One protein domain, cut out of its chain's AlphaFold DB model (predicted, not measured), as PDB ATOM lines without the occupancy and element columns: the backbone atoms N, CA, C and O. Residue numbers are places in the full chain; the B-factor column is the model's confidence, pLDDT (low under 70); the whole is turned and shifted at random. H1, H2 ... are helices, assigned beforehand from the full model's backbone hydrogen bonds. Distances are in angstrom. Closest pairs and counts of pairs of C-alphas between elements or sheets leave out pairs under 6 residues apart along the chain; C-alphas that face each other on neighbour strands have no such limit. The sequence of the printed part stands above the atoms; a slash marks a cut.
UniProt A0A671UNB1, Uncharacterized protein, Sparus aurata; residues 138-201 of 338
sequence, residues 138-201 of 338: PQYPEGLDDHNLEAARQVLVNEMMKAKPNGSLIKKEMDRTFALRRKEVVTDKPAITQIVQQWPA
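Overview. This is residues 138 to 201 of the 338 residues of an uncharacterized protein of Sparus aurata (UniProt A0A671UNB1). Two helices, H1 and H2, lie side by side as a helical hairpin, and a second, looser pair, H3 and H4, goes off to one side of it: H3 leaves steeply from the end of the hairpin where H1 begins and H2 ends, and the short H4 folds back so that its last residue, Gln 198, comes near Val 157 in the later part of H1. H4 is only loosely fitted, near H1 and H3 but touching neither. The printed part has 64 residues with four named helices, in the order H1, H2, H3, H4, and no named strand; its class is all helix. The whole is compact, with a radius of gyration of the C-alphas of 11.7 A, and flat, spanning 33 by 29 by 16 A.

Along the chain. The printed part begins at Pro 138, and residues 138 to 145 come before the first named helix. H1 takes in residues 146 to 160, from C-alpha 146 at (231.362, 262.164, 233.182) over 20.9 A to C-alpha 160 at (228.964, 243.057, 225.105). H2 follows at residues 167 to 176 and is 14.2 A long. H3, residues 178 to 188, is 15.1 A long. H4, residues 192 to 198, ends at C-alpha 198 at (235.922, 248.680, 231.187). Residues 199 to 201 come after it.

Arrangement. H1 and H2 form a helical hairpin. They touch, closest at the C-alphas of Leu 156 and Ile 170, 6.0 A apart, and run opposite ways at a shallow tilt of 21 degrees. H2 and H3 meet only through their link. H1 and H3 only just touch, with 3 pairs of C-alphas within 8 A, and H1 does so with residues 146 to 150 alone; the closest C-alphas, of Leu 149 and Leu 180, are 6.6 A apart. The lines of H1 and H3 are about perpendicular, at 76 degrees. H3 and H4 are close but not clearly touching, with their closest C-alphas, of Val 185 and Ile 195, 7.9 A apart; they run opposite ways at a steep tilt of 39 degrees. H4 is also close to H1 but not clearly touching it: the closest C-alphas, of Val 157 and Gln 198, are 7.0 A apart, and the lines are about perpendicular, at 85 degrees. H2 and H4 are apart. In H1, H2, H3 and H4 every O i to N i+4 pair is within hydrogen-bond range.

Size, cuts and confidence. The two C-alphas farthest apart are those of Glu 142 and Ala 163, at 33.5 A. The printed part has no cut. The links from H2 to H3 and from H3 to H4 are tight, and the link from H1 to H2 is short. The mean pLDDT of the printed part is 73.0, with 86 for H1, 76 for H2, 65 for H3 and 58 for H4. The model's confidence is low, with pLDDT under 70, at 22 residues of the printed part, among them residues 182 to 196.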
ATOM      1  N   PRO A 138     240.115 264.695 223.611       62.91
ATOM      2  CA  PRO A 138     238.962 265.339 222.992       62.91
ATOM      3  C   PRO A 138     237.997 265.839 224.074       62.91
ATOM      4  O   PRO A 138     237.899 265.265 225.159       62.91
ATOM      5  N   GLN A 139     237.286 266.922 223.775       62.78
ATOM      6  CA  GLN A 139     236.260 267.440 224.677       62.78
ATOM      7  C   GLN A 139     235.026 266.557 224.638       62.78
ATOM      8  O   GLN A 139     234.773 265.861 223.651       62.78
ATOM      9  N   TYR A 140     234.260 266.590 225.722       71.69
ATOM     10  CA  TYR A 140     232.982 265.905 225.749       71.69
ATOM     11  C   TYR A 140     232.022 266.581 224.773       71.69
ATOM     12  O   TYR A 140     232.086 267.804 224.609       71.69
ATOM     13  N   PRO A 141     231.163 265.804 224.095       70.12
ATOM     14  CA  PRO A 141     230.087 266.375 223.306       70.12
ATOM     15  C   PRO A 141     229.235 267.321 224.158       70.12
ATOM     16  O   PRO A 141     229.097 267.140 225.368       70.12
ATOM     17  N   GLU A 142     228.677 268.340 223.516       63.00
ATOM     18  CA  GLU A 142     227.921 269.396 224.183       63.00
ATOM     19  C   GLU A 142     226.748 268.811 224.990       63.00
ATOM     20  O   GLU A 142     225.955 268.022 224.475       63.00
ATOM     21  N   GLY A 143     226.681 269.153 226.281       68.69
ATOM     22  CA  GLY A 143     225.662 268.647 227.207       68.69
ATOM     23  C   GLY A 143     225.919 267.253 227.794       68.69
ATOM     24  O   GLY A 143     225.036 266.736 228.470       68.69
ATOM     25  N   LEU A 144     227.087 266.637 227.560       72.69
ATOM     26  CA  LEU A 144     227.477 265.377 228.206       72.69
ATOM     27  C   LEU A 144     228.534 265.607 229.290       72.69
ATOM     28  O   LEU A 144     229.540 266.280 229.060       72.69
ATOM     29  N   ASP A 145     228.329 264.988 230.448       80.06
ATOM     30  CA  ASP A 145     229.283 264.963 231.556       80.06
ATOM     31  C   ASP A 145     229.861 263.553 231.796       80.06
ATOM     32  O   ASP A 145     229.527 262.584 231.104       80.06
ATOM     33  N   ASP A 146     230.768 263.443 232.776       77.56
ATOM     34  CA  ASP A 146     231.362 262.164 233.182       77.56
ATOM     35  C   ASP A 146     230.279 261.130 233.552       77.56
ATOM     36  O   ASP A 146     230.416 259.956 233.217       77.56
ATOM     37  N   HIS A 147     229.174 261.552 234.178       81.81
ATOM     38  CA  HIS A 147     228.112 260.658 234.636       81.81
ATOM     39  C   HIS A 147     227.311 260.066 233.467       81.81
ATOM     40  O   HIS A 147     227.079 258.856 233.413       81.81
ATOM     41  N   ASN A 148     226.932 260.886 232.483       84.88
ATOM     42  CA  ASN A 148     226.221 260.415 231.294       84.88
ATOM     43  C   ASN A 148     227.089 259.492 230.428       84.88
ATOM     44  O   ASN A 148     226.584 258.517 229.865       84.88
ATOM     45  N   LEU A 149     228.379 259.811 230.290       84.38
ATOM     46  CA  LEU A 149     229.315 259.000 229.513       84.38
ATOM     47  C   LEU A 149     229.644 257.682 230.220       84.38
ATOM     48  O   LEU A 149     229.776 256.656 229.552       84.38
ATOM     49  N   GLU A 150     229.702 257.682 231.550       87.62
ATOM     50  CA  GLU A 150     229.845 256.462 232.342       87.62
ATOM     51  C   GLU A 150     228.596 255.576 232.225       87.62
ATOM     52  O   GLU A 150     228.713 254.374 231.997       87.62
ATOM     53  N   ALA A 151     227.390 256.153 232.247       87.38
ATOM     54  CA  ALA A 151     226.162 255.401 231.976       87.38
ATOM     55  C   ALA A 151     226.171 254.767 230.568       87.38
ATOM     56  O   ALA A 151     225.807 253.601 230.406       87.38
ATOM     57  N   ALA A 152     226.652 255.495 229.553       86.06
ATOM     58  CA  ALA A 152     226.840 254.964 228.202       86.06
ATOM     59  C   ALA A 152     227.886 253.830 228.149       86.06
ATOM     60  O   ALA A 152     227.681 252.827 227.461       86.06
ATOM     61  N   ARG A 153     228.975 253.934 228.924       89.81
ATOM     62  CA  ARG A 153     229.965 252.856 229.076       89.81
ATOM     63  C   ARG A 153     229.337 251.601 229.686       89.81
ATOM     64  O   ARG A 153     229.591 250.503 229.201       89.81
ATOM     65  N   GLN A 154     228.484 251.744 230.699       90.94
ATOM     66  CA  GLN A 154     227.786 250.606 231.307       90.94
ATOM     67  C   GLN A 154     226.838 249.919 230.315       90.94
ATOM     68  O   GLN A 154     226.819 248.692 230.233       90.94
ATOM     69  N   VAL A 155     226.106 250.689 229.499       89.00
ATOM     70  CA  VAL A 155     225.286 250.139 228.404       89.00
ATOM     71  C   VAL A 155     226.146 249.334 227.428       89.00
ATOM     72  O   VAL A 155     225.777 248.216 227.073       89.00
ATOM     73  N   LEU A 156     227.312 249.860 227.043       84.12
ATOM     74  CA  LEU A 156     228.261 249.178 226.162       84.12
ATOM     75  C   LEU A 156     228.772 247.859 226.765       84.12
ATOM     76  O   LEU A 156     228.786 246.840 226.076       84.12
ATOM     77  N   VAL A 157     229.182 247.861 228.038       85.94
ATOM     78  CA  VAL A 157     229.652 246.653 228.739       85.94
ATOM     79  C   VAL A 157     228.540 245.610 228.806       85.94
ATOM     80  O   VAL A 157     228.759 244.463 228.430       85.94
ATOM     81  N   ASN A 158     227.334 246.010 229.209       89.19
ATOM     82  CA  ASN A 158     226.190 245.105 229.311       89.19
ATOM     83  C   ASN A 158     225.792 244.517 227.952       89.19
ATOM     84  O   ASN A 158     225.465 243.335 227.867       89.19
ATOM     85  N   GLU A 159     225.844 245.310 226.878       88.56
ATOM     86  CA  GLU A 159     225.573 244.836 225.519       88.56
ATOM     87  C   GLU A 159     226.603 243.795 225.062       88.56
ATOM     88  O   GLU A 159     226.235 242.790 224.455       88.56
ATOM     89  N   MET A 160     227.876 243.992 225.412       82.69
ATOM     90  CA  MET A 160     228.964 243.057 225.105       82.69
ATOM     91  C   MET A 160     228.870 241.730 225.870       82.69
ATOM     92  O   MET A 160     229.452 240.743 225.426       82.69
ATOM     93  N   MET A 161     228.130 241.680 226.982       82.94
ATOM     94  CA  MET A 161     227.892 240.450 227.750       82.94
ATOM     95  C   MET A 161     226.729 239.606 227.206       82.94
ATOM     96  O   MET A 161     226.515 238.480 227.659       82.94
ATOM     97  N   LYS A 162     225.952 240.116 226.241       85.56
ATOM     98  CA  LYS A 162     224.830 239.374 225.652       85.56
ATOM     99  C   LYS A 162     225.329 238.280 224.711       85.56
ATOM    100  O   LYS A 162     226.282 238.469 223.967       85.56
ATOM    101  N   ALA A 163     224.594 237.168 224.645       79.00
ATOM    102  CA  ALA A 163     224.893 236.063 223.727       79.00
ATOM    103  C   ALA A 163     224.872 236.474 222.239       79.00
ATOM    104  O   ALA A 163     225.537 235.856 221.412       79.00
ATOM    105  N   LYS A 164     224.097 237.511 221.892       81.69
ATOM    106  CA  LYS A 164     224.049 238.119 220.556       81.69
ATOM    107  C   LYS A 164     224.116 239.648 220.685       81.69
ATOM    108  O   LYS A 164     223.065 240.273 220.825       81.69
ATOM    109  N   PRO A 165     225.319 240.242 220.674       84.75
ATOM    110  CA  PRO A 165     225.477 241.684 220.833       84.75
ATOM    111  C   PRO A 165     224.953 242.476 219.627       84.75
ATOM    112  O   PRO A 165     225.176 242.106 218.471       84.75
ATOM    113  N   ASN A 166     224.297 243.609 219.879       85.38
ATOM    114  CA  ASN A 166     223.846 244.528 218.840       85.38
ATOM    115  C   ASN A 166     224.998 245.427 218.356       85.38
ATOM    116  O   ASN A 166     225.339 246.435 218.978       85.38
ATOM    117  N   GLY A 167     225.562 245.098 217.191       76.31
ATOM    118  CA  GLY A 167     226.685 245.838 216.606       76.31
ATOM    119  C   GLY A 167     226.406 247.319 216.305       76.31
ATOM    120  O   GLY A 167     227.316 248.141 216.403       76.31
ATOM    121  N   SER A 168     225.162 247.692 215.978       78.31
ATOM    122  CA  SER A 168     224.794 249.094 215.718       78.31
ATOM    123  C   SER A 168     224.835 249.925 217.000       78.31
ATOM    124  O   SER A 168     225.406 251.018 217.015       78.31
ATOM    125  N   LEU A 169     224.297 249.370 218.088       82.31
ATOM    126  CA  LEU A 169     224.336 249.991 219.408       82.31
ATOM    127  C   LEU A 169     225.776 250.110 219.916       82.31
ATOM    128  O   LEU A 169     226.181 251.188 220.340       82.31
ATOM    129  N   ILE A 170     226.571 249.042 219.792       74.31
ATOM    130  CA  ILE A 170     227.990 249.044 220.177       74.31
ATOM    131  C   ILE A 170     228.745 250.156 219.455       74.31
ATOM    132  O   ILE A 170     229.449 250.926 220.097       74.31
ATOM    133  N   LYS A 171     228.582 250.281 218.131       72.94
ATOM    134  CA  LYS A 171     229.248 251.331 217.353       72.94
ATOM    135  C   LYS A 171     228.854 252.728 217.840       72.94
ATOM    136  O   LYS A 171     229.725 253.555 218.090       72.94
ATOM    137  N   LYS A 172     227.554 252.962 218.028       78.00
ATOM    138  CA  LYS A 172     227.024 254.241 218.512       78.00
ATOM    139  C   LYS A 172     227.597 254.617 219.881       78.00
ATOM    140  O   LYS A 172     228.073 255.737 220.058       78.00
ATOM    141  N   GLU A 173     227.575 253.694 220.840       79.62
ATOM    142  CA  GLU A 173     228.083 253.971 222.186       79.62
ATOM    143  C   GLU A 173     229.617 254.060 222.206       79.62
ATOM    144  O   GLU A 173     230.170 254.881 222.936       79.62
ATOM    145  N   MET A 174     230.330 253.317 221.351       72.38
ATOM    146  CA  MET A 174     231.787 253.430 221.184       72.38
ATOM    147  C   MET A 174     232.228 254.806 220.680       72.38
ATOM    148  O   MET A 174     233.265 255.303 221.140       72.38
ATOM    149  N   ASP A 175     231.453 255.400 219.769       71.06
ATOM    150  CA  ASP A 175     231.680 256.749 219.243       71.06
ATOM    151  C   ASP A 175     231.364 257.801 220.316       71.06
ATOM    152  O   ASP A 175     232.170 258.693 220.581       71.06
ATOM    153  N   ARG A 176     230.228 257.650 221.012       75.62
ATOM    154  CA  ARG A 176     229.796 258.561 222.085       75.62
ATOM    155  C   ARG A 176     230.776 258.606 223.260       75.62
ATOM    156  O   ARG A 176     231.034 259.668 223.815       75.62
ATOM    157  N   THR A 177     231.336 257.458 223.627       75.19
ATOM    158  CA  THR A 177     232.232 257.298 224.785       75.19
ATOM    159  C   THR A 177     233.709 257.527 224.470       75.19
ATOM    160  O   THR A 177     234.554 257.409 225.359       75.19
ATOM    161  N   PHE A 178     234.053 257.873 223.225       70.50
ATOM    162  CA  PHE A 178     235.441 258.035 222.790       70.50
ATOM    163  C   PHE A 178     236.244 258.987 223.687       70.50
ATOM    164  O   PHE A 178     237.385 258.683 224.041       70.50
ATOM    165  N   ALA A 179     235.647 260.111 224.091       64.94
ATOM    166  CA  ALA A 179     236.335 261.103 224.904       64.94
ATOM    167  C   ALA A 179     236.602 260.637 226.340       64.94
ATOM    168  O   ALA A 179     237.728 260.787 226.819       64.94
ATOM    169  N   LEU A 180     235.616 260.003 226.983       74.56
ATOM    170  CA  LEU A 180     235.774 259.401 228.311       74.56
ATOM    171  C   LEU A 180     236.859 258.316 228.286       74.56
ATOM    172  O   LEU A 180     237.809 258.361 229.063       74.56
ATOM    173  N   ARG A 181     236.785 257.411 227.304       76.62
ATOM    174  CA  ARG A 181     237.767 256.338 227.107       76.62
ATOM    175  C   ARG A 181     239.188 256.870 226.919       76.62
ATOM    176  O   ARG A 181     240.140 256.305 227.448       76.62
ATOM    177  N   ARG A 182     239.371 257.954 226.152       68.44
ATOM    178  CA  ARG A 182     240.700 258.571 225.989       68.44
ATOM    179  C   ARG A 182     241.184 259.270 227.248       68.44
ATOM    180  O   ARG A 182     242.371 259.153 227.534       68.44
ATOM    181  N   LYS A 183     240.308 259.943 227.996       67.69
ATOM    182  CA  LYS A 183     240.655 260.548 229.289       67.69
ATOM    183  C   LYS A 183     241.188 259.496 230.260       67.69
ATOM    184  O   LYS A 183     242.271 259.697 230.793       67.69
ATOM    185  N   GLU A 184     240.502 258.367 230.397       63.22
ATOM    186  CA  GLU A 184     240.907 257.260 231.273       63.22
ATOM    187  C   GLU A 184     242.270 256.667 230.862       63.22
ATOM    188  O   GLU A 184     243.211 256.613 231.651       63.22
ATOM    189  N   VAL A 185     242.443 256.316 229.581       60.31
ATOM    190  CA  VAL A 185     243.698 255.719 229.082       60.31
ATOM    191  C   VAL A 185     244.893 256.673 229.202       60.31
ATOM    192  O   VAL A 185     246.012 256.238 229.471       60.31
ATOM    193  N   VAL A 186     244.685 257.970 228.962       56.28
ATOM    194  CA  VAL A 186     245.767 258.968 228.931       56.28
ATOM    195  C   VAL A 186     246.110 259.486 230.329       56.28
ATOM    196  O   VAL A 186     247.296 259.650 230.635       56.28
ATOM    197  N   THR A 187     245.099 259.752 231.157       55.69
ATOM    198  CA  THR A 187     245.260 260.360 232.484       55.69
ATOM    199  C   THR A 187     245.501 259.300 233.549       55.69
ATOM    200  O   THR A 187     246.514 259.369 234.246       55.69
ATOM    201  N   ASP A 188     244.621 258.303 233.631       57.75
ATOM    202  CA  ASP A 188     244.591 257.350 234.748       57.75
ATOM    203  C   ASP A 188     245.544 256.173 234.515       57.75
ATOM    204  O   ASP A 188     246.014 255.551 235.466       57.75
ATOM    205  N   LYS A 189     245.886 255.909 233.245       52.81
ATOM    206  CA  LYS A 189     246.837 254.869 232.807       52.81
ATOM    207  C   LYS A 189     246.571 253.509 233.481       52.81
ATOM    208  O   LYS A 189     247.488 252.932 234.074       52.81
ATOM    209  N   PRO A 190     245.330 252.994 233.406       50.50
ATOM    210  CA  PRO A 190     244.948 251.764 234.085       50.50
ATOM    211  C   PRO A 190     245.673 250.544 233.503       50.50
ATOM    212  O   PRO A 190     246.175 250.554 232.373       50.50
ATOM    213  N   ALA A 191     245.708 249.456 234.272       49.84
ATOM    214  CA  ALA A 191     246.258 248.192 233.794       49.84
ATOM    215  C   ALA A 191     245.454 247.670 232.588       49.84
ATOM    216  O   ALA A 191     244.243 247.863 232.505       49.84
ATOM    217  N   ILE A 192     246.096 246.935 231.673       47.91
ATOM    218  CA  ILE A 192     245.418 246.374 230.486       47.91
ATOM    219  C   ILE A 192     244.212 245.510 230.888       47.91
ATOM    220  O   ILE A 192     243.182 245.539 230.223       47.91
ATOM    221  N   THR A 193     244.309 244.789 232.006       51.09
ATOM    222  CA  THR A 193     243.206 243.995 232.568       51.09
ATOM    223  C   THR A 193     241.986 244.850 232.910       51.09
ATOM    224  O   THR A 193     240.862 244.441 232.632       51.09
ATOM    225  N   GLN A 194     242.197 246.053 233.442       53.88
ATOM    226  CA  GLN A 194     241.135 247.013 233.735       53.88
ATOM    227  C   GLN A 194     240.560 247.611 232.443       53.88
ATOM    228  O   GLN A 194     239.343 247.692 232.311       53.88
ATOM    229  N   ILE A 195     241.400 247.916 231.444       56.66
ATOM    230  CA  ILE A 195     240.942 248.410 230.129       56.66
ATOM    231  C   ILE A 195     240.045 247.378 229.433       56.66
ATOM    232  O   ILE A 195     239.010 247.736 228.876       56.66
ATOM    233  N   VAL A 196     240.409 246.093 229.477       59.84
ATOM    234  CA  VAL A 196     239.601 244.998 228.908       59.84
ATOM    235  C   VAL A 196     238.240 244.896 229.594       59.84
ATOM    236  O   VAL A 196     237.229 244.704 228.923       59.84
ATOM    237  N   GLN A 197     238.199 245.054 230.918       70.00
ATOM    238  CA  GLN A 197     236.954 245.021 231.685       70.00
ATOM    239  C   GLN A 197     236.073 246.244 231.413       70.00
ATOM    240  O   GLN A 197     234.857 246.113 231.284       70.00
ATOM    241  N   GLN A 198     236.670 247.433 231.328       69.44
ATOM    242  CA  GLN A 198     235.922 248.680 231.187       69.44
ATOM    243  C   GLN A 198     235.500 248.970 229.742       69.44
ATOM    244  O   GLN A 198     234.448 249.581 229.539       69.44
ATOM    245  N   TRP A 199     236.258 248.473 228.757       75.69
ATOM    246  CA  TRP A 199     236.054 248.698 227.321       75.69
ATOM    247  C   TRP A 199     236.153 247.405 226.488       75.69
ATOM    248  O   TRP A 199     236.946 247.336 225.542       75.69
ATOM    249  N   PRO A 200     235.325 246.380 226.760       68.69
ATOM    250  CA  PRO A 200     235.422 245.072 226.101       68.69
ATOM    251  C   PRO A 200     235.248 245.150 224.577       68.69
ATOM    252  O   PRO A 200     235.876 244.402 223.829       68.69
ATOM    253  N   ALA A 201     234.453 246.109 224.090       70.69
ATOM    254  CA  ALA A 201     234.214 246.313 222.664       70.69
ATOM    255  C   ALA A 201     235.479 246.690 221.867       70.69
ATOM    256  O   ALA A 201     235.534 246.381 220.674       70.69
TER     257      ALA A 201